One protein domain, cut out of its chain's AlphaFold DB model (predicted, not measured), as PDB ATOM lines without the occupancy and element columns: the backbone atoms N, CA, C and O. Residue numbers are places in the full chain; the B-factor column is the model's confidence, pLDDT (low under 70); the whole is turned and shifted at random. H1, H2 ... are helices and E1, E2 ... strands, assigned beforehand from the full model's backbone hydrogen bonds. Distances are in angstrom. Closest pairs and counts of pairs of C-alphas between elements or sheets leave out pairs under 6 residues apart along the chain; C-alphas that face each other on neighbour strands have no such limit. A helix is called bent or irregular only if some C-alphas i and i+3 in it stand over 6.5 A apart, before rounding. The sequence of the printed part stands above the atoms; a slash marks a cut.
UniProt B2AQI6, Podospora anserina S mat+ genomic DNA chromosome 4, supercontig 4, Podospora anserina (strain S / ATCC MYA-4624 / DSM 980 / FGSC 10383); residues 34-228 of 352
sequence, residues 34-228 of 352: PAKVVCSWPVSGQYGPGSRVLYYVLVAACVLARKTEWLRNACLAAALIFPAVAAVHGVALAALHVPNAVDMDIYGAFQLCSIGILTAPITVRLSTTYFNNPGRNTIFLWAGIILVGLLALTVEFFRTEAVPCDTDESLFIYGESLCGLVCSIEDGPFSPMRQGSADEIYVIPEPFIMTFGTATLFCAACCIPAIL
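AT A GLANCE: This is residues 34 to 228 of the 352 residues of an uncharacterized protein of Podospora anserina (strain S / ATCC MYA-4624 / DSM 980 / FGSC 10383) (UniProt B2AQI6). A small branched sheet of four short strands, with a long loop beside it, makes a head at one end of a long up-and-down bundle of five helices. H3 runs through the middle of the bundle, H1, H2, H5 and H6 stand round it, and short H4 sits at the end far from the sheet. The printed part has 195 residues, with six named helices and four named strands, which along the chain are E1, H1, H2, E2, H3, H4, H5, E3, E4 and H6; the class is mixed, helices and strands, and E1 is parallel to its neighbour E2 and antiparallel to its neighbours E3 and E4. The whole is compact, with a radius of gyration of the C-alphas of 19.0 A, and elongated, spanning 61 by 32 by 29 A.

IN THESE COORDINATES: Find C-alpha 35 at (-1.216, -58.228, -3.393), where E1, residues 35 to 41, begins its 18.8 A. Its neighbours are E2, residues 101 to 103, E3, 163 to 165, and E4, 202 to 205. The helices are H1, residues 49 to 64, 22.1 A; H2, 69 to 95, 39.3 A; H3, 105 to 125, 30.0 A; H4, 128 to 131; H5, 133 to 159, 39.9 A; and H6, 212 to 228, 25.3 A, ending at C-alpha 228, (31.413, -60.360, 18.379). H3 has a kink of 33 degrees near residue 119 and is only just irregular: C-alphas 118 and 121 are 6.7 A apart.

HOW THE PARTS SIT: Look first at E1: E2, parallel, and E3, antiparallel, lie on one side of it, and E4, antiparallel, on the other side. N 102 and O 39 are 2.9 A apart, N 37 and O 163 2.8 A, N 40 and O 202 2.8 A, each within hydrogen-bond range. E1, H1, H2 and E2 form a strand-helix-strand unit, two parallel strands with helices between, its crossover left-handed. H3 is the hub. It touches H2 at Cys 113 and Pro 83, whose C-alphas are the closest at 4.6 A, and H5 at Cys 113 and Ile 146, 6.2 A. Residues 110 to 118 of H3 touch H6, closest at the C-alphas of Ser 114 and Cys 222, 6.0 A. H1 and H2 form a helical hairpin at a steep tilt of 41 degrees. H4 only just touches H3 and H5, each only at the corner. Every O i to N i+4 pair is within hydrogen-bond range in H1, against 21 of 23 in H2, 15 of 17 in H3, 21 of 23 in H5 and 10 of 13 in H6; H4 is too short for one.

THE WHOLE: The C-alphas farthest apart, of Asn 133 and Asp 168, are 64.0 A apart. The printed part has no cut. The link from E3 to E4, residues 166 to 201, is long. The model's pLDDT is under 70 at residue 34 and residues 66 to 67, 121 to 134 and 167 to 177.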
ATOM      1  N   PRO A  34      -2.822 -62.656  -4.120       61.41
ATOM      2  CA  PRO A  34      -3.361 -61.382  -3.655       61.41
ATOM      3  C   PRO A  34      -2.217 -60.460  -3.222       61.41
ATOM      4  O   PRO A  34      -1.299 -60.881  -2.505       61.41
ATOM      5  N   ALA A  35      -2.247 -59.213  -3.689       73.81
ATOM      6  CA  ALA A  35      -1.216 -58.228  -3.393       73.81
ATOM      7  C   ALA A  35      -1.201 -57.948  -1.886       73.81
ATOM      8  O   ALA A  35      -2.223 -57.608  -1.305       73.81
ATOM      9  N   LYS A  36      -0.053 -58.092  -1.223       85.38
ATOM     10  CA  LYS A  36       0.056 -57.777   0.206       85.38
ATOM     11  C   LYS A  36       0.240 -56.279   0.396       85.38
ATOM     12  O   LYS A  36       1.114 -55.692  -0.238       85.38
ATOM     13  N   VAL A  37      -0.556 -55.675   1.269       87.81
ATOM     14  CA  VAL A  37      -0.590 -54.228   1.514       87.81
ATOM     15  C   VAL A  37      -0.522 -53.917   3.006       87.81
ATOM     16  O   VAL A  37      -0.838 -54.757   3.848       87.81
ATOM     17  N   VAL A  38      -0.094 -52.704   3.345       90.62
ATOM     18  CA  VAL A  38       0.022 -52.243   4.734       90.62
ATOM     19  C   VAL A  38      -0.261 -50.741   4.825       90.62
ATOM     20  O   VAL A  38       0.099 -49.989   3.913       90.62
ATOM     21  N   CYS A  39      -0.890 -50.291   5.918       91.94
ATOM     22  CA  CYS A  39      -0.924 -48.866   6.250       91.94
ATOM     23  C   CYS A  39       0.491 -48.426   6.631       91.94
ATOM     24  O   CYS A  39       1.123 -49.045   7.489       91.94
ATOM     25  N   SER A  40       1.002 -47.353   6.044       92.38
ATOM     26  CA  SER A  40       2.341 -46.893   6.388       92.38
ATOM     27  C   SER A  40       2.499 -45.387   6.360       92.38
ATOM     28  O   SER A  40       1.925 -44.704   5.507       92.38
ATOM     29  N   TRP A  41       3.331 -44.886   7.271       93.31
ATOM     30  CA  TRP A  41       3.847 -43.526   7.185       93.31
ATOM     31  C   TRP A  41       5.051 -43.488   6.249       93.31
ATOM     32  O   TRP A  41       5.921 -44.367   6.323       93.31
ATOM     33  N   PRO A  42       5.147 -42.469   5.378       90.50
ATOM     34  CA  PRO A  42       6.254 -42.351   4.450       90.50
ATOM     35  C   PRO A  42       7.570 -42.118   5.193       90.50
ATOM     36  O   PRO A  42       7.619 -41.528   6.279       90.50
ATOM     37  N   VAL A  43       8.664 -42.538   4.555       90.00
ATOM     38  CA  VAL A  43      10.022 -42.323   5.065       90.00
ATOM     39  C   VAL A  43      10.230 -40.836   5.350       90.00
ATOM     40  O   VAL A  43      10.061 -39.992   4.468       90.00
ATOM     41  N   SER A  44      10.613 -40.511   6.579       88.69
ATOM     42  CA  SER A  44      10.878 -39.149   7.005       88.69
ATOM     43  C   SER A  44      12.062 -38.555   6.245       88.69
ATOM     44  O   SER A  44      12.988 -39.240   5.792       88.69
ATOM     45  N   GLY A  45      12.077 -37.224   6.145       85.12
ATOM     46  CA  GLY A  45      13.169 -36.495   5.497       85.12
ATOM     47  C   GLY A  45      14.548 -36.794   6.101       85.12
ATOM     48  O   GLY A  45      15.553 -36.692   5.395       85.12
ATOM     49  N   GLN A  46      14.612 -37.236   7.366       85.44
ATOM     50  CA  GLN A  46      15.857 -37.622   8.036       85.44
ATOM     51  C   GLN A  46      16.523 -38.837   7.388       85.44
ATOM     52  O   GLN A  46      17.750 -38.918   7.381       85.44
ATOM     53  N   TYR A  47      15.756 -39.741   6.780       87.50
ATOM     54  CA  TYR A  47      16.274 -40.868   6.004       87.50
ATOM     55  C   TYR A  47      16.131 -40.651   4.499       87.50
ATOM     56  O   TYR A  47      16.250 -41.603   3.724       87.50
ATOM     57  N   GLY A  48      15.880 -39.413   4.073       84.75
ATOM     58  CA  GLY A  48      15.770 -39.054   2.671       84.75
ATOM     59  C   GLY A  48      17.088 -39.216   1.896       84.75
ATOM     60  O   GLY A  48      18.148 -39.508   2.455       84.75
ATOM     61  N   PRO A  49      17.070 -38.982   0.573       81.62
ATOM     62  CA  PRO A  49      18.251 -39.149  -0.273       81.62
ATOM     63  C   PRO A  49      19.461 -38.323   0.186       81.62
ATOM     64  O   PRO A  49      20.594 -38.782   0.075       81.62
ATOM     65  N   GLY A  50      19.232 -37.116   0.715       83.62
ATOM     66  CA  GLY A  50      20.301 -36.213   1.143       83.62
ATOM     67  C   GLY A  50      21.124 -36.763   2.308       83.62
ATOM     68  O   GLY A  50      22.350 -36.809   2.221       83.62
ATOM     69  N   SER A  51      20.467 -37.229   3.372       85.81
ATOM     70  CA  SER A  51      21.151 -37.788   4.542       85.81
ATOM     71  C   SER A  51      21.859 -39.103   4.220       85.81
ATOM     72  O   SER A  51      22.984 -39.309   4.668       85.81
ATOM     73  N   ARG A  52      21.261 -39.956   3.376       84.38
ATOM     74  CA  ARG A  52      21.895 -41.196   2.900       84.38
ATOM     75  C   ARG A  52      23.164 -40.913   2.105       84.38
ATOM     76  O   ARG A  52      24.206 -41.496   2.393       84.38
ATOM     77  N   VAL A  53      23.102 -39.986   1.146       86.19
ATOM     78  CA  VAL A  53      24.272 -39.585   0.349       86.19
ATOM     79  C   VAL A  53      25.355 -38.997   1.246       86.19
ATOM     80  O   VAL A  53      26.509 -39.403   1.140       86.19
ATOM     81  N   LEU A  54      24.990 -38.093   2.160       86.62
ATOM     82  CA  LEU A  54      25.934 -37.520   3.115       86.62
ATOM     83  C   LEU A  54      26.618 -38.612   3.943       86.62
ATOM     84  O   LEU A  54      27.841 -38.614   4.060       86.62
ATOM     85  N   TYR A  55      25.849 -39.569   4.462       86.31
ATOM     86  CA  TYR A  55      26.388 -40.676   5.239       86.31
ATOM     87  C   TYR A  55      27.359 -41.539   4.423       86.31
ATOM     88  O   TYR A  55      28.468 -41.808   4.880       86.31
ATOM     89  N   TYR A  56      27.014 -41.909   3.187       84.75
ATOM     90  CA  TYR A  56      27.920 -42.685   2.332       84.75
ATOM     91  C   TYR A  56      29.196 -41.924   1.982       84.75
ATOM     92  O   TYR A  56      30.276 -42.513   1.973       84.75
ATOM     93  N   VAL A  57      29.093 -40.618   1.722       84.81
ATOM     94  CA  VAL A  57      30.254 -39.760   1.457       84.81
ATOM     95  C   VAL A  57      31.147 -39.667   2.691       84.81
ATOM     96  O   VAL A  57      32.363 -39.770   2.553       84.81
ATOM     97  N   LEU A  58      30.575 -39.537   3.892       83.69
ATOM     98  CA  LEU A  58      31.333 -39.538   5.145       83.69
ATOM     99  C   LEU A  58      32.057 -40.870   5.358       83.69
ATOM    100  O   LEU A  58      33.259 -40.869   5.615       83.69
ATOM    101  N   VAL A  59      31.371 -42.000   5.175       79.75
ATOM    102  CA  VAL A  59      31.984 -43.336   5.266       79.75
ATOM    103  C   VAL A  59      33.109 -43.493   4.233       79.75
ATOM    104  O   VAL A  59      34.204 -43.944   4.572       79.75
ATOM    105  N   ALA A  60      32.895 -43.065   2.987       80.00
ATOM    106  CA  ALA A  60      33.921 -43.099   1.950       80.00
ATOM    107  C   ALA A  60      35.115 -42.190   2.291       80.00
ATOM    108  O   ALA A  60      36.267 -42.600   2.135       80.00
ATOM    109  N   ALA A  61      34.867 -40.987   2.813       78.44
ATOM    110  CA  ALA A  61      35.908 -40.068   3.259       78.44
ATOM    111  C   ALA A  61      36.736 -40.668   4.406       78.44
ATOM    112  O   ALA A  61      37.963 -40.603   4.353       78.44
ATOM    113  N   CYS A  62      36.106 -41.345   5.375       73.81
ATOM    114  CA  CYS A  62      36.803 -42.066   6.447       73.81
ATOM    115  C   CYS A  62      37.792 -43.113   5.911       73.81
ATOM    116  O   CYS A  62      38.854 -43.319   6.497       73.81
ATOM    117  N   VAL A  63      37.467 -43.763   4.789       70.94
ATOM    118  CA  VAL A  63      38.310 -44.793   4.162       70.94
ATOM    119  C   VAL A  63      39.390 -44.188   3.256       70.94
ATOM    120  O   VAL A  63      40.526 -44.676   3.232       70.94
ATOM    121  N   LEU A  64      39.065 -43.144   2.494       72.94
ATOM    122  CA  LEU A  64      39.965 -42.565   1.491       72.94
ATOM    123  C   LEU A  64      40.934 -41.542   2.095       72.94
ATOM    124  O   LEU A  64      42.116 -41.539   1.757       72.94
ATOM    125  N   ALA A  65      40.475 -40.725   3.043       70.81
ATOM    126  CA  ALA A  65      41.267 -39.673   3.675       70.81
ATOM    127  C   ALA A  65      42.051 -40.148   4.914       70.81
ATOM    128  O   ALA A  65      42.459 -39.335   5.742       70.81
ATOM    129  N   ARG A  66      42.322 -41.458   5.035       65.06
ATOM    130  CA  ARG A  66      43.003 -42.072   6.198       65.06
ATOM    131  C   ARG A  66      44.356 -41.447   6.554       65.06
ATOM    132  O   ARG A  66      44.778 -41.559   7.703       65.06
ATOM    133  N   LYS A  67      45.028 -40.814   5.587       66.25
ATOM    134  CA  LYS A  67      46.338 -40.169   5.769       66.25
ATOM    135  C   LYS A  67      46.265 -38.809   6.469       66.25
ATOM    136  O   LYS A  67      47.266 -38.378   7.025       66.25
ATOM    137  N   THR A  68      45.110 -38.147   6.454       78.38
ATOM    138  CA  THR A  68      44.942 -36.816   7.045       78.38
ATOM    139  C   THR A  68      44.214 -36.953   8.373       78.38
ATOM    140  O   THR A  68      42.999 -37.132   8.405       78.38
ATOM    141  N   GLU A  69      44.949 -36.869   9.481       72.62
ATOM    142  CA  GLU A  69      44.412 -37.181  10.813       72.62
ATOM    143  C   GLU A  69      43.236 -36.294  11.230       72.62
ATOM    144  O   GLU A  69      42.257 -36.794  11.783       72.62
ATOM    145  N   TRP A  70      43.299 -34.997  10.911       76.31
ATOM    146  CA  TRP A  70      42.228 -34.050  11.227       76.31
ATOM    147  C   TRP A  70      40.915 -34.420  10.529       76.31
ATOM    148  O   TRP A  70      39.871 -34.534  11.171       76.31
ATOM    149  N   LEU A  71      40.986 -34.691   9.223       75.19
ATOM    150  CA  LEU A  71      39.820 -35.051   8.420       75.19
ATOM    151  C   LEU A  71      39.284 -36.435   8.805       75.19
ATOM    152  O   LEU A  71      38.078 -36.606   8.947       75.19
ATOM    153  N   ARG A  72      40.174 -37.405   9.054       73.44
ATOM    154  CA  ARG A  72      39.817 -38.745   9.539       73.44
ATOM    155  C   ARG A  72      39.010 -38.673  10.831       73.44
ATOM    156  O   ARG A  72      37.961 -39.298  10.912       73.44
ATOM    157  N   ASN A  73      39.489 -37.937  11.830       75.31
ATOM    158  CA  ASN A  73      38.847 -37.897  13.143       75.31
ATOM    159  C   ASN A  73      37.485 -37.187  13.082       75.31
ATOM    160  O   ASN A  73      36.519 -37.679  13.660       75.31
ATOM    161  N   ALA A  74      37.382 -36.083  12.332       81.88
ATOM    162  CA  ALA A  74      36.121 -35.367  12.142       81.88
ATOM    163  C   ALA A  74      35.092 -36.197  11.354       81.88
ATOM    164  O   ALA A  74      33.947 -36.335  11.787       81.88
ATOM    165  N   CYS A  75      35.498 -36.797  10.230       80.06
ATOM    166  CA  CYS A  75      34.618 -37.644   9.429       80.06
ATOM    167  C   CYS A  75      34.186 -38.895  10.194       80.06
ATOM    168  O   CYS A  75      33.024 -39.274  10.103       80.06
ATOM    169  N   LEU A  76      35.082 -39.514  10.968       80.81
ATOM    170  CA  LEU A  76      34.762 -40.708  11.747       80.81
ATOM    171  C   LEU A  76      33.788 -40.365  12.878       80.81
ATOM    172  O   LEU A  76      32.782 -41.052  13.024       80.81
ATOM    173  N   ALA A  77      34.005 -39.266  13.606       83.88
ATOM    174  CA  ALA A  77      33.047 -38.792  14.605       83.88
ATOM    175  C   ALA A  77      31.662 -38.529  13.986       83.88
ATOM    176  O   ALA A  77      30.663 -39.034  14.494       83.88
ATOM    177  N   ALA A  78      31.601 -37.818  12.856       86.06
ATOM    178  CA  ALA A  78      30.346 -37.564  12.151       86.06
ATOM    179  C   ALA A  78      29.682 -38.865  11.667       86.06
ATOM    180  O   ALA A  78      28.484 -39.053  11.865       86.06
ATOM    181  N   ALA A  79      30.453 -39.786  11.086       86.06
ATOM    182  CA  ALA A  79      29.954 -41.062  10.586       86.06
ATOM    183  C   ALA A  79      29.395 -41.951  11.705       86.06
ATOM    184  O   ALA A  79      28.400 -42.627  11.478       86.06
ATOM    185  N   LEU A  80      29.971 -41.937  12.912       88.69
ATOM    186  CA  LEU A  80      29.456 -42.728  14.037       88.69
ATOM    187  C   LEU A  80      28.153 -42.164  14.628       88.69
ATOM    188  O   LEU A  80      27.367 -42.928  15.192       88.69
ATOM    189  N   ILE A  81      27.891 -40.861  14.487       92.62
ATOM    190  CA  ILE A  81      26.671 -40.230  15.017       92.62
ATOM    191  C   ILE A  81      25.424 -40.703  14.261       92.62
ATOM    192  O   ILE A  81      24.415 -40.997  14.897       92.62
ATOM    193  N   PHE A  82      25.483 -40.831  12.929       92.75
ATOM    194  CA  PHE A  82      24.316 -41.218  12.119       92.75
ATOM    195  C   PHE A  82      23.707 -42.571  12.542       92.75
ATOM    196  O   PHE A  82      22.512 -42.602  12.841       92.75
ATOM    197  N   PRO A  83      24.477 -43.674  12.647       94.06
ATOM    198  CA  PRO A  83      23.968 -44.947  13.150       94.06
ATOM    199  C   PRO A  83      23.500 -44.874  14.601       94.06
ATOM    200  O   PRO A  83      22.530 -45.533  14.950       94.06
ATOM    201  N   ALA A  84      24.158 -44.083  15.456       95.44
ATOM    202  CA  ALA A  84      23.767 -43.973  16.862       95.44
ATOM    203  C   ALA A  84      22.385 -43.320  17.012       95.44
ATOM    204  O   ALA A  84      21.538 -43.830  17.741       95.44
ATOM    205  N   VAL A  85      22.132 -42.234  16.273       96.38
ATOM    206  CA  VAL A  85      20.816 -41.579  16.229       96.38
ATOM    207  C   VAL A  85      19.770 -42.516  15.625       96.38
ATOM    208  O   VAL A  85      18.688 -42.661  16.187       96.38
ATOM    209  N   ALA A  86      20.109 -43.208  14.535       96.50
ATOM    210  CA  ALA A  86      19.234 -44.201  13.917       96.50
ATOM    211  C   ALA A  86      18.883 -45.361  14.864       96.50
ATOM    212  O   ALA A  86      17.750 -45.826  14.867       96.50
ATOM    213  N   ALA A  87      19.823 -45.807  15.697       97.69
ATOM    214  CA  ALA A  87      19.594 -46.865  16.674       97.69
ATOM    215  C   ALA A  87      18.635 -46.420  17.782       97.69
ATOM    216  O   ALA A  87      17.708 -47.155  18.111       97.69
ATOM    217  N   VAL A  88      18.810 -45.204  18.313       97.75
ATOM    218  CA  VAL A  88      17.867 -44.615  19.280       97.75
ATOM    219  C   VAL A  88      16.481 -44.459  18.652       97.75
ATOM    220  O   VAL A  88      15.483 -44.794  19.285       97.75
ATOM    221  N   HIS A  89      16.413 -44.021  17.393       96.62
ATOM    222  CA  HIS A  89      15.154 -43.951  16.658       96.62
ATOM    223  C   HIS A  89      14.538 -45.352  16.473       96.62
ATOM    224  O   HIS A  89      13.351 -45.525  16.715       96.62
ATOM    225  N   GLY A  90      15.332 -46.382  16.170       96.81
ATOM    226  CA  GLY A  90      14.874 -47.776  16.118       96.81
ATOM    227  C   GLY A  90      14.252 -48.268  17.428       96.81
ATOM    228  O   GLY A  90      13.243 -48.968  17.407       96.81
ATOM    229  N   VAL A  91      14.801 -47.850  18.574       97.94
ATOM    230  CA  VAL A  91      14.198 -48.119  19.891       97.94
ATOM    231  C   VAL A  91      12.868 -47.387  20.053       97.94
ATOM    232  O   VAL A  91      11.902 -47.992  20.508       97.94
ATOM    233  N   ALA A  92      12.797 -46.109  19.672       97.00
ATOM    234  CA  ALA A  92      11.564 -45.328  19.752       97.00
ATOM    235  C   ALA A  92      10.452 -45.908  18.861       97.00
ATOM    236  O   ALA A  92       9.321 -46.031  19.320       97.00
ATOM    237  N   LEU A  93      10.796 -46.335  17.640       95.81
ATOM    238  CA  LEU A  93       9.892 -47.011  16.706       95.81
ATOM    239  C   LEU A  93       9.294 -48.278  17.330       95.81
ATOM    240  O   LEU A  93       8.080 -48.432  17.355       95.81
ATOM    241  N   ALA A  94      10.133 -49.135  17.917       96.19
ATOM    242  CA  ALA A  94       9.664 -50.360  18.567       96.19
ATOM    243  C   ALA A  94       8.836 -50.100  19.843       96.19
ATOM    244  O   ALA A  94       7.919 -50.860  20.170       96.19
ATOM    245  N   ALA A  95       9.170 -49.042  20.590       96.50
ATOM    246  CA  ALA A  95       8.483 -48.673  21.828       96.50
ATOM    247  C   ALA A  95       7.110 -48.030  21.576       96.50
ATOM    248  O   ALA A  95       6.179 -48.261  22.344       96.50
ATOM    249  N   LEU A  96       6.983 -47.245  20.505       94.94
ATOM    250  CA  LEU A  96       5.762 -46.543  20.096       94.94
ATOM    251  C   LEU A  96       5.063 -47.260  18.934       94.94
ATOM    252  O   LEU A  96       4.490 -46.620  18.055       94.94
ATOM    253  N   HIS A  97       5.123 -48.591  18.944       94.31
ATOM    254  CA  HIS A  97       4.509 -49.441  17.934       94.31
ATOM    255  C   HIS A  97       3.004 -49.189  17.812       94.31
ATOM    256  O   HIS A  97       2.285 -49.133  18.817       94.31
ATOM    257  N   VAL A  98       2.523 -49.144  16.572       92.44
ATOM    258  CA  VAL A  98       1.106 -49.012  16.245       92.44
ATOM    259  C   VAL A  98       0.642 -50.283  15.532       92.44
ATOM    260  O   VAL A  98       1.235 -50.660  14.526       92.44
ATOM    261  N   PRO A  99      -0.404 -50.973  16.016       88.62
ATOM    262  CA  PRO A  99      -0.895 -52.169  15.345       88.62
ATOM    263  C   PRO A  99      -1.467 -51.820  13.967       88.62
ATOM    264  O   PRO A  99      -2.138 -50.802  13.804       88.62
ATOM    265  N   ASN A 100      -1.244 -52.702  12.992       85.94
ATOM    266  CA  ASN A 100      -1.733 -52.587  11.610       85.94
ATOM    267  C   ASN A 100      -1.202 -51.379  10.814       85.94
ATOM    268  O   ASN A 100      -1.669 -51.140   9.702       85.94
ATOM    269  N   ALA A 101      -0.218 -50.645  11.340       91.56
ATOM    270  CA  ALA A 101       0.496 -49.620  10.597       91.56
ATOM    271  C   ALA A 101       1.993 -49.656  10.888       91.56
ATOM    272  O   ALA A 101       2.419 -49.971  11.994       91.56
ATOM    273  N   VAL A 102       2.797 -49.310   9.888       93.56
ATOM    274  CA  VAL A 102       4.256 -49.318  10.000       93.56
ATOM    275  C   VAL A 102       4.838 -47.963   9.630       93.56
ATOM    276  O   VAL A 102       4.460 -47.345   8.637       93.56
ATOM    277  N   ASP A 103       5.797 -47.489  10.416       94.12
ATOM    278  CA  ASP A 103       6.602 -46.342  10.018       94.12
ATOM    279  C   ASP A 103       7.777 -46.826   9.156       94.12
ATOM    280  O   ASP A 103       8.636 -47.593   9.602       94.12
ATOM    281  N   MET A 104       7.825 -46.369   7.901       92.00
ATOM    282  CA  MET A 104       8.854 -46.785   6.944       92.00
ATOM    283  C   MET A 104      10.266 -46.314   7.319       92.00
ATOM    284  O   MET A 104      11.250 -46.774   6.725       92.00
ATOM    285  N   ASP A 105      10.399 -45.471   8.344       94.12
ATOM    286  CA  ASP A 105      11.676 -45.141   8.971       94.12
ATOM    287  C   ASP A 105      12.399 -46.362   9.540       94.12
ATOM    288  O   ASP A 105      13.627 -46.336   9.630       94.12
ATOM    289  N   ILE A 106      11.694 -47.467   9.809       94.81
ATOM    290  CA  ILE A 106      12.295 -48.747  10.205       94.81
ATOM    291  C   ILE A 106      13.374 -49.222   9.215       94.81
ATOM    292  O   ILE A 106      14.459 -49.653   9.617       94.81
ATOM    293  N   TYR A 107      13.140 -49.058   7.908       92.94
ATOM    294  CA  TYR A 107      14.101 -49.410   6.861       92.94
ATOM    295  C   TYR A 107      15.273 -48.429   6.800       92.94
ATOM    296  O   TYR A 107      16.417 -48.838   6.585       92.94
ATOM    297  N   GLY A 108      15.006 -47.134   6.996       91.44
ATOM    298  CA  GLY A 108      16.037 -46.098   7.039       91.44
ATOM    299  C   GLY A 108      16.975 -46.273   8.236       91.44
ATOM    300  O   GLY A 108      18.199 -46.249   8.078       91.44
ATOM    301  N   ALA A 109      16.402 -46.527   9.411       95.44
ATOM    302  CA  ALA A 109      17.124 -46.796  10.644       95.44
ATOM    303  C   ALA A 109      17.976 -48.064  10.520       95.44
ATOM    304  O   ALA A 109      19.183 -48.030  10.773       95.44
ATOM    305  N   PHE A 110      17.382 -49.161  10.033       94.69
ATOM    306  CA  PHE A 110      18.100 -50.409   9.773       94.69
ATOM    307  C   PHE A 110      19.284 -50.206   8.824       94.69
ATOM    308  O   PHE A 110      20.380 -50.712   9.081       94.69
ATOM    309  N   GLN A 111      19.107 -49.431   7.755       92.69
ATOM    310  CA  GLN A 111      20.166 -49.177   6.785       92.69
ATOM    311  C   GLN A 111      21.374 -48.461   7.406       92.69
ATOM    312  O   GLN A 111      22.517 -48.852   7.163       92.69
ATOM    313  N   LEU A 112      21.149 -47.422   8.215       92.31
ATOM    314  CA  LEU A 112      22.246 -46.705   8.870       92.31
ATOM    315  C   LEU A 112      22.925 -47.573   9.942       92.31
ATOM    316  O   LEU A 112      24.156 -47.639   9.975       92.31
ATOM    317  N   CYS A 113      22.146 -48.291  10.757       94.12
ATOM    318  CA  CYS A 113      22.656 -49.187  11.799       94.12
ATOM    319  C   CYS A 113      23.490 -50.347  11.233       94.12
ATOM    320  O   CYS A 113      24.597 -50.598  11.713       94.12
ATOM    321  N   SER A 114      23.001 -51.024  10.190       91.06
ATOM    322  CA  SER A 114      23.688 -52.159   9.554       91.06
ATOM    323  C   SER A 114      24.997 -51.741   8.882       91.06
ATOM    324  O   SER A 114      26.038 -52.355   9.110       91.06
ATOM    325  N   ILE A 115      25.001 -50.642   8.121       88.56
ATOM    326  CA  ILE A 115      26.239 -50.113   7.530       88.56
ATOM    327  C   ILE A 115      27.205 -49.680   8.633       88.56
ATOM    328  O   ILE A 115      28.399 -49.968   8.550       88.56
ATOM    329  N   GLY A 116      26.702 -49.014   9.675       88.38
ATOM    330  CA  GLY A 116      27.504 -48.585  10.815       88.38
ATOM    331  C   GLY A 116      28.228 -49.758  11.465       88.38
ATOM    332  O   GLY A 116      29.451 -49.737  11.569       88.38
ATOM    333  N   ILE A 117      27.503 -50.811  11.847       88.38
ATOM    334  CA  ILE A 117      28.095 -51.940  12.574       88.38
ATOM    335  C   ILE A 117      29.043 -52.792  11.725       88.38
ATOM    336  O   ILE A 117      29.973 -53.382  12.268       88.38
ATOM    337  N   LEU A 118      28.853 -52.823  10.403       84.56
ATOM    338  CA  LEU A 118      29.741 -53.532   9.480       84.56
ATOM    339  C   LEU A 118      31.008 -52.727   9.151       84.56
ATOM    340  O   LEU A 118      32.082 -53.301   8.988       84.56
ATOM    341  N   THR A 119      30.911 -51.397   9.068       78.44
ATOM    342  CA  THR A 119      32.036 -50.535   8.655       78.44
ATOM    343  C   THR A 119      32.852 -49.986   9.823       78.44
ATOM    344  O   THR A 119      34.075 -49.849   9.713       78.44
ATOM    345  N   ALA A 120      32.216 -49.694  10.959       75.75
ATOM    346  CA  ALA A 120      32.878 -49.076  12.102       75.75
ATOM    347  C   ALA A 120      34.023 -49.929  12.673       75.75
ATOM    348  O   ALA A 120      35.105 -49.363  12.855       75.75
ATOM    349  N   PRO A 121      33.886 -51.259  12.876       69.00
ATOM    350  CA  PRO A 121      34.984 -52.095  13.369       69.00
ATOM    351  C   PRO A 121      36.263 -51.964  12.532       69.00
ATOM    352  O   PRO A 121      37.348 -51.837  13.099       69.00
ATOM    353  N   ILE A 122      36.139 -51.867  11.204       66.19
ATOM    354  CA  ILE A 122      37.261 -51.674  10.269       66.19
ATOM    355  C   ILE A 122      37.938 -50.327  10.514       66.19
ATOM    356  O   ILE A 122      39.154 -50.239  10.691       66.19
ATOM    357  N   THR A 123      37.147 -49.254  10.520       65.06
ATOM    358  CA  THR A 123      37.669 -47.884  10.637       65.06
ATOM    359  C   THR A 123      38.275 -47.602  12.008       65.06
ATOM    360  O   THR A 123      39.256 -46.869  12.119       65.06
ATOM    361  N   VAL A 124      37.725 -48.227  13.048       67.06
ATOM    362  CA  VAL A 124      38.116 -48.015  14.437       67.06
ATOM    363  C   VAL A 124      39.344 -48.843  14.803       67.06
ATOM    364  O   VAL A 124      40.253 -48.313  15.438       67.06
ATOM    365  N   ARG A 125      39.431 -50.109  14.371       64.88
ATOM    366  CA  ARG A 125      40.608 -50.966  14.627       64.88
ATOM    367  C   ARG A 125      41.885 -50.426  13.994       64.88
ATOM    368  O   ARG A 125      42.969 -50.671  14.511       64.88
ATOM    369  N   LEU A 126      41.756 -49.693  12.893       62.78
ATOM    370  CA  LEU A 126      42.875 -49.044  12.215       62.78
ATOM    371  C   LEU A 126      43.249 -47.685  12.831       62.78
ATOM    372  O   LEU A 126      44.263 -47.109  12.441       62.78
ATOM    373  N   SER A 127      42.453 -47.160  13.768       62.50
ATOM    374  CA  SER A 127      42.680 -45.852  14.380       62.50
ATOM    375  C   SER A 127      43.271 -45.982  15.782       62.50
ATOM    376  O   SER A 127      42.611 -46.432  16.718       62.50
ATOM    377  N   THR A 128      44.505 -45.508  15.956       61.09
ATOM    378  CA  THR A 128      45.170 -45.424  17.268       61.09
ATOM    379  C   THR A 128      44.376 -44.564  18.257       61.09
ATOM    380  O   THR A 128      44.314 -44.883  19.442       61.09
ATOM    381  N   THR A 129      43.687 -43.527  17.774       61.56
ATOM    382  CA  THR A 129      42.852 -42.629  18.588       61.56
ATOM    383  C   THR A 129      41.692 -43.356  19.270       61.56
ATOM    384  O   THR A 129      41.416 -43.102  20.440       61.56
ATOM    385  N   TYR A 130      41.033 -44.283  18.569       60.78
ATOM    386  CA  TYR A 130      39.864 -44.999  19.094       60.78
ATOM    387  C   TYR A 130      40.208 -46.347  19.730       60.78
ATOM    388  O   TYR A 130      39.386 -46.917  20.444       60.78
ATOM    389  N   PHE A 131      41.424 -46.845  19.508       65.81
ATOM    390  CA  PHE A 131      41.916 -48.067  20.136       65.81
ATOM    391  C   PHE A 131      42.561 -47.829  21.516       65.81
ATOM    392  O   PHE A 131      42.654 -48.757  22.323       65.81
ATOM    393  N   ASN A 132      42.959 -46.588  21.817       68.50
ATOM    394  CA  ASN A 132      43.492 -46.191  23.123       68.50
ATOM    395  C   ASN A 132      42.405 -46.144  24.215       68.50
ATOM    396  O   ASN A 132      41.221 -45.981  23.919       68.50
ATOM    397  N   ASN A 133      42.822 -46.244  25.487       65.00
ATOM    398  CA  ASN A 133      41.946 -46.355  26.667       65.00
ATOM    399  C   ASN A 133      40.694 -45.436  26.659       65.00
ATOM    400  O   ASN A 133      39.607 -45.974  26.878       65.00
ATOM    401  N   PRO A 134      40.759 -44.114  26.366       68.94
ATOM    402  CA  PRO A 134      39.552 -43.278  26.351       68.94
ATOM    403  C   PRO A 134      38.621 -43.574  25.162       68.94
ATOM    404  O   PRO A 134      37.411 -43.675  25.342       68.94
ATOM    405  N   GLY A 135      39.165 -43.766  23.956       73.69
ATOM    406  CA  GLY A 135      38.371 -44.026  22.751       73.69
ATOM    407  C   GLY A 135      37.730 -45.417  22.735       73.69
ATOM    408  O   GLY A 135      36.609 -45.578  22.250       73.69
ATOM    409  N   ARG A 136      38.395 -46.410  23.340       79.88
ATOM    410  CA  ARG A 136      37.920 -47.798  23.404       79.88
ATOM    411  C   ARG A 136      36.593 -47.921  24.154       79.88
ATOM    412  O   ARG A 136      35.700 -48.627  23.694       79.88
ATOM    413  N   ASN A 137      36.444 -47.206  25.271       83.19
ATOM    414  CA  ASN A 137      35.207 -47.213  26.055       83.19
ATOM    415  C   ASN A 137      34.048 -46.570  25.280       83.19
ATOM    416  O   ASN A 137      32.936 -47.094  25.290       83.19
ATOM    417  N   THR A 138      34.308 -45.479  24.552       85.62
ATOM    418  CA  THR A 138      33.298 -44.824  23.706       85.62
ATOM    419  C   THR A 138      32.811 -45.740  22.589       85.62
ATOM    420  O   THR A 138      31.609 -45.827  22.360       85.62
ATOM    421  N   ILE A 139      33.713 -46.460  21.915       86.06
ATOM    422  CA  ILE A 139      33.329 -47.395  20.849       86.06
ATOM    423  C   ILE A 139      32.562 -48.593  21.403       86.06
ATOM    424  O   ILE A 139      31.613 -49.048  20.769       86.06
ATOM    425  N   PHE A 140      32.934 -49.089  22.585       87.19
ATOM    426  CA  PHE A 140      32.187 -50.150  23.252       87.19
ATOM    427  C   PHE A 140      30.739 -49.723  23.542       87.19
ATOM    428  O   PHE A 140      29.807 -50.437  23.177       87.19
ATOM    429  N   LEU A 141      30.544 -48.527  24.113       90.44
ATOM    430  CA  LEU A 141      29.210 -47.962  24.351       90.44
ATOM    431  C   LEU A 141      28.443 -47.727  23.047       90.44
ATOM    432  O   LEU A 141      27.267 -48.069  22.957       90.44
ATOM    433  N   TRP A 142      29.111 -47.186  22.029       92.69
ATOM    434  CA  TRP A 142      28.523 -46.974  20.710       92.69
ATOM    435  C   TRP A 142      28.023 -48.289  20.105       92.69
ATOM    436  O   TRP A 142      26.861 -48.375  19.717       92.69
ATOM    437  N   ALA A 143      28.848 -49.342  20.100       92.06
ATOM    438  CA  ALA A 143      28.459 -50.658  19.599       92.06
ATOM    439  C   ALA A 143      27.277 -51.244  20.389       92.06
ATOM    440  O   ALA A 143      26.386 -51.847  19.791       92.06
ATOM    441  N   GLY A 144      27.234 -51.012  21.706       94.06
ATOM    442  CA  GLY A 144      26.100 -51.371  22.556       94.06
ATOM    443  C   GLY A 144      24.802 -50.672  22.148       94.06
ATOM    444  O   GLY A 144      23.779 -51.336  21.999       94.06
ATOM    445  N   ILE A 145      24.841 -49.360  21.891       96.25
ATOM    446  CA  ILE A 145      23.671 -48.598  21.422       96.25
ATOM    447  C   ILE A 145      23.176 -49.141  20.075       96.25
ATOM    448  O   ILE A 145      21.977 -49.362  19.915       96.25
ATOM    449  N   ILE A 146      24.081 -49.414  19.124       96.38
ATOM    450  CA  ILE A 146      23.700 -49.986  17.822       96.38
ATOM    451  C   ILE A 146      23.078 -51.375  17.980       96.38
ATOM    452  O   ILE A 146      22.070 -51.656  17.337       96.38
ATOM    453  N   LEU A 147      23.633 -52.232  18.842       96.38
ATOM    454  CA  LEU A 147      23.072 -53.558  19.107       96.38
ATOM    455  C   LEU A 147      21.649 -53.464  19.672       96.38
ATOM    456  O   LEU A 147      20.762 -54.162  19.191       96.38
ATOM    457  N   VAL A 148      21.417 -52.586  20.652       97.88
ATOM    458  CA  VAL A 148      20.076 -52.364  21.218       97.88
ATOM    459  C   VAL A 148      19.105 -51.871  20.141       97.88
ATOM    460  O   VAL A 148      18.000 -52.398  20.034       97.88
ATOM    461  N   GLY A 149      19.528 -50.929  19.293       97.75
ATOM    462  CA  GLY A 149      18.723 -50.453  18.168       97.75
ATOM    463  C   GLY A 149      18.407 -51.544  17.140       97.75
ATOM    464  O   GLY A 149      17.264 -51.662  16.717       97.75
ATOM    465  N   LEU A 150      19.379 -52.382  16.764       97.12
ATOM    466  CA  LEU A 150      19.162 -53.504  15.841       97.12
ATOM    467  C   LEU A 150      18.222 -54.563  16.429       97.12
ATOM    468  O   LEU A 150      17.388 -55.107  15.708       97.12
ATOM    469  N   LEU A 151      18.304 -54.847  17.730       97.75
ATOM    470  CA  LEU A 151      17.354 -55.742  18.395       97.75
ATOM    471  C   LEU A 151      15.939 -55.152  18.395       97.75
ATOM    472  O   LEU A 151      14.996 -55.860  18.054       97.75
ATOM    473  N   ALA A 152      15.793 -53.858  18.696       98.06
ATOM    474  CA  ALA A 152      14.506 -53.168  18.642       98.06
ATOM    475  C   ALA A 152      13.900 -53.184  17.227       98.06
ATOM    476  O   ALA A 152      12.744 -53.560  17.058       98.06
ATOM    477  N   LEU A 153      14.702 -52.882  16.202       97.31
ATOM    478  CA  LEU A 153      14.282 -52.961  14.800       97.31
ATOM    479  C   LEU A 153      13.904 -54.389  14.387       97.31
ATOM    480  O   LEU A 153      12.947 -54.576  13.647       97.31
ATOM    481  N   THR A 154      14.616 -55.405  14.886       97.00
ATOM    482  CA  THR A 154      14.270 -56.815  14.636       97.00
ATOM    483  C   THR A 154      12.887 -57.140  15.195       97.00
ATOM    484  O   THR A 154      12.091 -57.776  14.513       97.00
ATOM    485  N   VAL A 155      12.590 -56.688  16.418       96.94
ATOM    486  CA  VAL A 155      11.270 -56.864  17.037       96.94
ATOM    487  C   VAL A 155      10.194 -56.144  16.229       96.94
ATOM    488  O   VAL A 155       9.130 -56.713  16.005       96.94
ATOM    489  N   GLU A 156      10.465 -54.931  15.754       96.06
ATOM    490  CA  GLU A 156       9.486 -54.164  14.986       96.06
ATOM    491  C   GLU A 156       9.206 -54.779  13.604       96.06
ATOM    492  O   GLU A 156       8.046 -54.927  13.220       96.06
ATOM    493  N   PHE A 157      10.237 -55.252  12.893       95.19
ATOM    494  CA  PHE A 157      10.047 -55.995  11.641       95.19
ATOM    495  C   PHE A 157       9.282 -57.302  11.862       95.19
ATOM    496  O   PHE A 157       8.440 -57.652  11.042       95.19
ATOM    497  N   PHE A 158       9.548 -57.998  12.969       95.00
ATOM    498  CA  PHE A 158       8.873 -59.251  13.301       95.00
ATOM    499  C   PHE A 158       7.384 -59.054  13.611       95.00
ATOM    500  O   PHE A 158       6.577 -59.931  13.321       95.00
ATOM    501  N   ARG A 159       7.015 -57.915  14.206       94.50
ATOM    502  CA  ARG A 159       5.624 -57.572  14.548       94.50
ATOM    503  C   ARG A 159       4.837 -56.987  13.377       94.50
ATOM    504  O   ARG A 159       3.618 -56.877  13.475       94.50
ATOM    505  N   THR A 160       5.518 -56.565  12.315       91.88
ATOM    506  CA  THR A 160       4.878 -55.949  11.153       91.88
ATOM    507  C   THR A 160       4.380 -57.029  10.200       91.88
ATOM    508  O   THR A 160       5.171 -57.776   9.626       91.88
ATOM    509  N   GLU A 161       3.068 -57.073   9.984       88.00
ATOM    510  CA  GLU A 161       2.427 -58.007   9.062       88.00
ATOM    511  C   GLU A 161       1.684 -57.251   7.957       88.00
ATOM    512  O   GLU A 161       1.012 -56.250   8.208       88.00
ATOM    513  N   ALA A 162       1.816 -57.732   6.720       87.56
ATOM    514  CA  ALA A 162       1.084 -57.205   5.576       87.56
ATOM    515  C   ALA A 162      -0.209 -58.002   5.355       87.56
ATOM    516  O   ALA A 162      -0.222 -59.232   5.451       87.56
ATOM    517  N   VAL A 163      -1.286 -57.298   5.019       86.81
ATOM    518  CA  VAL A 163      -2.625 -57.863   4.822       86.81
ATOM    519  C   VAL A 163      -2.818 -58.212   3.344       86.81
ATOM    520  O   VAL A 163      -2.441 -57.415   2.483       86.81
ATOM    521  N   PRO A 164      -3.376 -59.386   3.001       85.44
ATOM    522  CA  PRO A 164      -3.693 -59.709   1.616       85.44
ATOM    523  C   PRO A 164      -4.824 -58.811   1.101       85.44
ATOM    524  O   PRO A 164      -5.895 -58.741   1.696       85.44
ATOM    525  N   CYS A 165      -4.585 -58.154  -0.028       81.25
ATOM    526  CA  CYS A 165      -5.585 -57.436  -0.798       81.25
ATOM    527  C   CYS A 165      -6.045 -58.309  -1.959       81.25
ATOM    528  O   CYS A 165      -5.280 -58.582  -2.888       81.25
ATOM    529  N   ASP A 166      -7.299 -58.743  -1.893       70.25
ATOM    530  CA  ASP A 166      -7.962 -59.405  -3.007       70.25
ATOM    531  C   ASP A 166      -8.486 -58.311  -3.940       70.25
ATOM    532  O   ASP A 166      -9.480 -57.643  -3.660       70.25
ATOM    533  N   THR A 167      -7.720 -58.026  -4.988       61.91
ATOM    534  CA  THR A 167      -8.128 -57.109  -6.051       61.91
ATOM    535  C   THR A 167      -8.175 -57.917  -7.333       61.91
ATOM    536  O   THR A 167      -7.174 -58.511  -7.724       61.91
ATOM    537  N   ASP A 168      -9.336 -57.930  -7.989       53.69
ATOM    538  CA  ASP A 168      -9.537 -58.577  -9.297       53.69
ATOM    539  C   ASP A 168      -8.682 -57.929 -10.406       53.69
ATOM    540  O   ASP A 168      -8.586 -58.433 -11.528       53.69
ATOM    541  N   GLU A 169      -8.043 -56.795 -10.103       52.34
ATOM    542  CA  GLU A 169      -7.171 -56.067 -11.007       52.34
ATOM    543  C   GLU A 169      -5.702 -56.451 -10.806       52.34
ATOM    544  O   GLU A 169      -5.125 -56.318  -9.731       52.34
ATOM    545  N   SER A 170      -5.051 -56.859 -11.897       53.19
ATOM    546  CA  SER A 170      -3.630 -57.248 -11.953       53.19
ATOM    547  C   SER A 170      -2.610 -56.156 -11.561       53.19
ATOM    548  O   SER A 170      -1.402 -56.380 -11.666       53.19
ATOM    549  N   LEU A 171      -3.059 -54.967 -11.145       56.56
ATOM    550  CA  LEU A 171      -2.208 -53.832 -10.806       56.56
ATOM    551  C   LEU A 171      -2.809 -53.031  -9.643       56.56
ATOM    552  O   LEU A 171      -3.841 -52.391  -9.795       56.56
ATOM    553  N   PHE A 172      -2.122 -53.013  -8.499       62.38
ATOM    554  CA  PHE A 172      -2.481 -52.147  -7.374       62.38
ATOM    555  C   PHE A 172      -2.301 -50.670  -7.765       62.38
ATOM    556  O   PHE A 172      -1.179 -50.230  -8.047       62.38
ATOM    557  N   ILE A 173      -3.394 -49.905  -7.776       65.81
ATOM    558  CA  ILE A 173      -3.373 -48.464  -8.043       65.81
ATOM    559  C   ILE A 173      -3.277 -47.717  -6.711       65.81
ATOM    560  O   ILE A 173      -4.183 -47.756  -5.876       65.81
ATOM    561  N   TYR A 174      -2.159 -47.013  -6.520       63.59
ATOM    562  CA  TYR A 174      -1.927 -46.180  -5.342       63.59
ATOM    563  C   TYR A 174      -3.058 -45.160  -5.155       63.59
ATOM    564  O   TYR A 174      -3.294 -44.330  -6.028       63.59
ATOM    565  N   GLY A 175      -3.711 -45.200  -3.992       61.94
ATOM    566  CA  GLY A 175      -4.725 -44.222  -3.585       61.94
ATOM    567  C   GLY A 175      -6.167 -44.539  -3.993       61.94
ATOM    568  O   GLY A 175      -7.064 -43.861  -3.503       61.94
ATOM    569  N   GLU A 176      -6.415 -45.561  -4.819       64.62
ATOM    570  CA  GLU A 176      -7.780 -45.923  -5.250       64.62
ATOM    571  C   GLU A 176      -8.332 -47.155  -4.515       64.62
ATOM    572  O   GLU A 176      -9.506 -47.181  -4.145       64.62
ATOM    573  N   SER A 177      -7.493 -48.156  -4.226       68.62
ATOM    574  CA  SER A 177      -7.896 -49.366  -3.495       68.62
ATOM    575  C   SER A 177      -7.379 -49.356  -2.054       68.62
ATOM    576  O   SER A 177      -6.184 -49.532  -1.812       68.62
ATOM    577  N   LEU A 178      -8.286 -49.205  -1.083       73.19
ATOM    578  CA  LEU A 178      -7.969 -49.282   0.351       73.19
ATOM    579  C   LEU A 178      -7.901 -50.720   0.887       73.19
ATOM    580  O   LEU A 178      -7.485 -50.926   2.020       73.19
ATOM    581  N   CYS A 179      -8.302 -51.724   0.096       78.00
ATOM    582  CA  CYS A 179      -8.201 -53.143   0.463       78.00
ATOM    583  C   CYS A 179      -8.850 -53.499   1.821       78.00
ATOM    584  O   CYS A 179      -8.392 -54.401   2.515       78.00
ATOM    585  N   GLY A 180      -9.894 -52.761   2.225       76.75
ATOM    586  CA  GLY A 180     -10.559 -52.929   3.524       76.75
ATOM    587  C   GLY A 180      -9.785 -52.380   4.732       76.75
ATOM    588  O   GLY A 180     -10.241 -52.550   5.861       76.75
ATOM    589  N   LEU A 181      -8.645 -51.719   4.519       83.88
ATOM    590  CA  LEU A 181      -7.879 -51.036   5.557       83.88
ATOM    591  C   LEU A 181      -8.404 -49.613   5.770       83.88
ATOM    592  O   LEU A 181      -8.714 -48.894   4.820       83.88
ATOM    593  N   VAL A 182      -8.452 -49.195   7.033       86.31
ATOM    594  CA  VAL A 182      -8.697 -47.804   7.423       86.31
ATOM    595  C   VAL A 182      -7.334 -47.180   7.707       86.31
ATOM    596  O   VAL A 182      -6.735 -47.461   8.741       86.31
ATOM    597  N   CYS A 183      -6.816 -46.413   6.746       85.94
ATOM    598  CA  CYS A 183      -5.592 -45.626   6.889       85.94
ATOM    599  C   CYS A 183      -5.904 -44.180   6.468       85.94
ATOM    600  O   CYS A 183      -5.659 -43.798   5.323       85.94
ATOM    601  N   SER A 184      -6.504 -43.394   7.361       85.44
ATOM    602  CA  SER A 184      -6.826 -41.981   7.119       85.44
ATOM    603  C   SER A 184      -6.339 -41.108   8.274       85.44
ATOM    604  O   SER A 184      -6.024 -41.600   9.359       85.44
ATOM    605  N   ILE A 185      -6.256 -39.799   8.034       86.50
ATOM    606  CA  ILE A 185      -5.850 -38.826   9.057       86.50
ATOM    607  C   ILE A 185      -6.981 -38.650  10.085       86.50
ATOM    608  O   ILE A 185      -6.731 -38.325  11.238       86.50
ATOM    609  N   GLU A 186      -8.230 -38.888   9.691       85.69
ATOM    610  CA  GLU A 186      -9.412 -38.693  10.527       85.69
ATOM    611  C   GLU A 186      -9.751 -39.927  11.369       85.69
ATOM    612  O   GLU A 186     -10.083 -39.794  12.549       85.69
ATOM    613  N   ASP A 187      -9.648 -41.120  10.781       84.81
ATOM    614  CA  ASP A 187     -10.080 -42.377  11.406       84.81
ATOM    615  C   ASP A 187      -8.900 -43.190  11.969       84.81
ATOM    616  O   ASP A 187      -9.095 -44.178  12.682       84.81
ATOM    617  N   GLY A 188      -7.668 -42.746  11.697       82.19
ATOM    618  CA  GLY A 188      -6.433 -43.377  12.139       82.19
ATOM    619  C   GLY A 188      -5.976 -44.517  11.218       82.19
ATOM    620  O   GLY A 188      -6.502 -44.693  10.116       82.19
ATOM    621  N   PRO A 189      -4.974 -45.305  11.647       89.25
ATOM    622  CA  PRO A 189      -4.329 -45.291  12.961       89.25
ATOM    623  C   PRO A 189      -3.413 -44.081  13.200       89.25
ATOM    624  O   PRO A 189      -2.832 -43.528  12.275       89.25
ATOM    625  N   PHE A 190      -3.256 -43.693  14.469       89.94
ATOM    626  CA  PHE A 190      -2.466 -42.529  14.883       89.94
ATOM    627  C   PHE A 190      -1.138 -42.952  15.504       89.94
ATOM    628  O   PHE A 190      -1.117 -43.737  16.454       89.94
ATOM    629  N   SER A 191      -0.031 -42.394  15.018       89.12
ATOM    630  CA  SER A 191       1.282 -42.592  15.633       89.12
ATOM    631  C   SER A 191       1.617 -41.428  16.565       89.12
ATOM    632  O   SER A 191       1.572 -40.271  16.147       89.12
ATOM    633  N   PRO A 192       2.043 -41.693  17.815       90.44
ATOM    634  CA  PRO A 192       2.528 -40.643  18.705       90.44
ATOM    635  C   PRO A 192       3.722 -39.862  18.134       90.44
ATOM    636  O   PRO A 192       3.924 -38.717  18.531       90.44
ATOM    637  N   MET A 193       4.501 -40.457  17.219       89.38
ATOM    638  CA  MET A 193       5.655 -39.806  16.582       89.38
ATOM    639  C   MET A 193       5.292 -38.975  15.346       89.38
ATOM    640  O   MET A 193       6.037 -38.065  14.984       89.38
ATOM    641  N   ARG A 194       4.175 -39.287  14.685       89.62
ATOM    642  CA  ARG A 194       3.752 -38.674  13.421       89.62
ATOM    643  C   ARG A 194       2.526 -37.807  13.685       89.62
ATOM    644  O   ARG A 194       1.414 -38.307  13.791       89.62
ATOM    645  N   GLN A 195       2.757 -36.506  13.856       87.38
ATOM    646  CA  GLN A 195       1.724 -35.513  14.164       87.38
ATOM    647  C   GLN A 195       1.848 -34.299  13.237       87.38
ATOM    648  O   GLN A 195       2.944 -33.983  12.761       87.38
ATOM    649  N   GLY A 196       0.746 -33.572  13.034       86.06
ATOM    650  CA  GLY A 196       0.735 -32.339  12.246       86.06
ATOM    651  C   GLY A 196       1.128 -32.615  10.798       86.06
ATOM    652  O   GLY A 196       0.625 -33.538  10.192       86.06
ATOM    653  N   SER A 197       2.084 -31.880  10.233       82.06
ATOM    654  CA  SER A 197       2.480 -32.045   8.820       82.06
ATOM    655  C   SER A 197       3.150 -33.384   8.460       82.06
ATOM    656  O   SER A 197       3.654 -33.520   7.349       82.06
ATOM    657  N   ALA A 198       3.246 -34.331   9.394       84.19
ATOM    658  CA  ALA A 198       3.853 -35.641   9.186       84.19
ATOM    659  C   ALA A 198       2.900 -36.807   9.503       84.19
ATOM    660  O   ALA A 198       3.376 -37.938   9.565       84.19
ATOM    661  N   ASP A 199       1.609 -36.551   9.740       86.62
ATOM    662  CA  ASP A 199       0.604 -37.576  10.068       86.62
ATOM    663  C   ASP A 199       0.039 -38.320   8.845       86.62
ATOM    664  O   ASP A 199      -0.615 -39.350   9.014       86.62
ATOM    665  N   GLU A 200       0.364 -37.861   7.631       88.56
ATOM    666  CA  GLU A 200      -0.031 -38.471   6.359       88.56
ATOM    667  C   GLU A 200       0.308 -39.972   6.310       88.56
ATOM    668  O   GLU A 200       1.474 -40.377   6.391       88.56
ATOM    669  N   ILE A 201      -0.728 -40.795   6.148       90.00
ATOM    670  CA  ILE A 201      -0.646 -42.255   6.108       90.00
ATOM    671  C   ILE A 201      -1.213 -42.774   4.786       90.00
ATOM    672  O   ILE A 201      -2.207 -42.260   4.275       90.00
ATOM    673  N   TYR A 202      -0.579 -43.801   4.220       88.00
ATOM    674  CA  TYR A 202      -0.954 -44.353   2.920       88.00
ATOM    675  C   TYR A 202      -0.981 -45.876   2.938       88.00
ATOM    676  O   TYR A 202      -0.180 -46.517   3.622       88.00
ATOM    677  N   VAL A 203      -1.853 -46.458   2.116       88.31
ATOM    678  CA  VAL A 203      -1.800 -47.885   1.785       88.31
ATOM    679  C   VAL A 203      -0.717 -48.089   0.733       88.31
ATOM    680  O   VAL A 203      -0.807 -47.554  -0.375       88.31
ATOM    681  N   ILE A 204       0.312 -48.861   1.075       85.94
ATOM    682  CA  ILE A 204       1.387 -49.225   0.148       85.94
ATOM    683  C   ILE A 204       1.480 -50.749   0.013       85.94
ATOM    684  O   ILE A 204       1.172 -51.466   0.970       85.94
ATOM    685  N   PRO A 205       1.928 -51.266  -1.144       85.31
ATOM    686  CA  PRO A 205       2.244 -52.679  -1.275       85.31
ATOM    687  C   PRO A 205       3.472 -53.040  -0.430       85.31
ATOM    688  O   PRO A 205       4.372 -52.219  -0.224       85.31
ATOM    689  N   GLU A 206       3.530 -54.292   0.019       85.06
ATOM    690  CA  GLU A 206       4.686 -54.836   0.724       85.06
ATOM    691  C   GLU A 206       5.962 -54.676  -0.133       85.06
ATOM    692  O   GLU A 206       5.959 -55.006  -1.326       85.06
ATOM    693  N   PRO A 207       7.080 -54.196   0.443       83.56
ATOM    694  CA  PRO A 207       8.335 -54.080  -0.290       83.56
ATOM    695  C   PRO A 207       8.817 -55.430  -0.841       83.56
ATOM    696  O   PRO A 207       9.146 -56.346  -0.094       83.56
ATOM    697  N   PHE A 208       8.952 -55.531  -2.165       78.19
ATOM    698  CA  PHE A 208       9.328 -56.780  -2.845       78.19
ATOM    699  C   PHE A 208      10.826 -57.123  -2.758       78.19
ATOM    700  O   PHE A 208      11.197 -58.290  -2.844       78.19
ATOM    701  N   ILE A 209      11.706 -56.122  -2.603       77.75
ATOM    702  CA  ILE A 209      13.166 -56.341  -2.515       77.75
ATOM    703  C   ILE A 209      13.552 -56.861  -1.129       77.75
ATOM    704  O   ILE A 209      14.424 -57.716  -0.995       77.75
ATOM    705  N   MET A 210      12.925 -56.310  -0.090       81.94
ATOM    706  CA  MET A 210      13.213 -56.637   1.298       81.94
ATOM    707  C   MET A 210      11.906 -56.636   2.083       81.94
ATOM    708  O   MET A 210      11.555 -55.648   2.730       81.94
ATOM    709  N   THR A 211      11.192 -57.756   1.981       89.31
ATOM    710  CA  THR A 211       9.948 -58.024   2.719       89.31
ATOM    711  C   THR A 211      10.178 -57.906   4.225       89.31
ATOM    712  O   THR A 211      11.322 -57.986   4.687       89.31
ATOM    713  N   PHE A 212       9.115 -57.753   5.016       90.69
ATOM    714  CA  PHE A 212       9.247 -57.613   6.475       90.69
ATOM    715  C   PHE A 212       9.925 -58.836   7.117       90.69
ATOM    716  O   PHE A 212      10.829 -58.706   7.950       90.69
ATOM    717  N   GLY A 213       9.586 -60.039   6.640       90.19
ATOM    718  CA  GLY A 213      10.221 -61.281   7.085       90.19
ATOM    719  C   GLY A 213      11.710 -61.350   6.730       90.19
ATOM    720  O   GLY A 213      12.540 -61.691   7.575       90.19
ATOM    721  N   THR A 214      12.085 -60.968   5.506       89.12
ATOM    722  CA  THR A 214      13.498 -60.910   5.110       89.12
ATOM    723  C   THR A 214      14.249 -59.845   5.913       89.12
ATOM    724  O   THR A 214      15.323 -60.133   6.439       89.12
ATOM    725  N   ALA A 215      13.676 -58.653   6.088       91.00
ATOM    726  CA  ALA A 215      14.266 -57.575   6.880       91.00
ATOM    727  C   ALA A 215      14.548 -58.006   8.329       91.00
ATOM    728  O   ALA A 215      15.633 -57.735   8.842       91.00
ATOM    729  N   THR A 216      13.633 -58.762   8.948       94.50
ATOM    730  CA  THR A 216      13.823 -59.354  10.284       94.50
ATOM    731  C   THR A 216      15.097 -60.202  10.345       94.50
ATOM    732  O   THR A 216      15.929 -60.018  11.235       94.50
ATOM    733  N   LEU A 217      15.294 -61.104   9.375       93.44
ATOM    734  CA  LEU A 217      16.464 -61.986   9.329       93.44
ATOM    735  C   LEU A 217      17.766 -61.208   9.123       93.44
ATOM    736  O   LEU A 217      18.759 -61.482   9.795       93.44
ATOM    737  N   PHE A 218      17.768 -60.221   8.225       91.31
ATOM    738  CA  PHE A 218      18.935 -59.370   7.999       91.31
ATOM    739  C   PHE A 218      19.277 -58.530   9.236       91.31
ATOM    740  O   PHE A 218      20.454 -58.397   9.579       91.31
ATOM    741  N   CYS A 219      18.267 -58.004   9.932       92.62
ATOM    742  CA  CYS A 219      18.454 -57.246  11.162       92.62
ATOM    743  C   CYS A 219      19.060 -58.119  12.269       92.62
ATOM    744  O   CYS A 219      20.095 -57.757  12.834       92.62
ATOM    745  N   ALA A 220      18.514 -59.321  12.478       94.25
ATOM    746  CA  ALA A 220      19.059 -60.300  13.415       94.25
ATOM    747  C   ALA A 220      20.494 -60.730  13.053       94.25
ATOM    748  O   ALA A 220      21.359 -60.826  13.925       94.25
ATOM    749  N   ALA A 221      20.787 -60.936  11.765       91.12
ATOM    750  CA  ALA A 221      22.126 -61.286  11.299       91.12
ATOM    751  C   ALA A 221      23.148 -60.166  11.573       91.12
ATOM    752  O   ALA A 221      24.282 -60.455  11.957       91.12
ATOM    753  N   CYS A 222      22.748 -58.894  11.455       90.19
ATOM    754  CA  CYS A 222      23.604 -57.742  11.764       90.19
ATOM    755  C   CYS A 222      23.934 -57.611  13.265       90.19
ATOM    756  O   CYS A 222      24.916 -56.952  13.613       90.19
ATOM    757  N   CYS A 223      23.190 -58.269  14.159       93.00
ATOM    758  CA  CYS A 223      23.527 -58.321  15.585       93.00
ATOM    759  C   CYS A 223      24.770 -59.182  15.863       93.00
ATOM    760  O   CYS A 223      25.504 -58.905  16.811       93.00
ATOM    761  N   ILE A 224      25.053 -60.197  15.036       89.69
ATOM    762  CA  ILE A 224      26.208 -61.094  15.208       89.69
ATOM    763  C   ILE A 224      27.538 -60.321  15.202       89.69
ATOM    764  O   ILE A 224      28.271 -60.418  16.192       89.69
ATOM    765  N   PRO A 225      27.884 -59.527  14.163       85.00
ATOM    766  CA  PRO A 225      29.124 -58.750  14.175       85.00
ATOM    767  C   PRO A 225      29.158 -57.724  15.314       85.00
ATOM    768  O   PRO A 225      30.229 -57.481  15.867       85.00
ATOM    769  N   ALA A 226      28.007 -57.182  15.731       88.44
ATOM    770  CA  ALA A 226      27.921 -56.286  16.884       88.44
ATOM    771  C   ALA A 226      28.361 -56.986  18.178       88.44
ATOM    772  O   ALA A 226      29.257 -56.510  18.877       88.44
ATOM    773  N   ILE A 227      27.780 -58.155  18.460       90.06
ATOM    774  CA  ILE A 227      28.072 -58.959  19.651       90.06
ATOM    775  C   ILE A 227      29.534 -59.403  19.641       90.06
ATOM    776  O   ILE A 227      30.239 -59.216  20.631       90.06
ATOM    777  N   LEU A 228      30.019 -59.935  18.517       86.44
ATOM    778  CA  LEU A 228      31.413 -60.360  18.379       86.44
ATOM    779  C   LEU A 228      32.389 -59.190  18.584       86.44
ATOM    780  O   LEU A 228      33.419 -59.351  19.244       86.44
TER     781      LEU A 228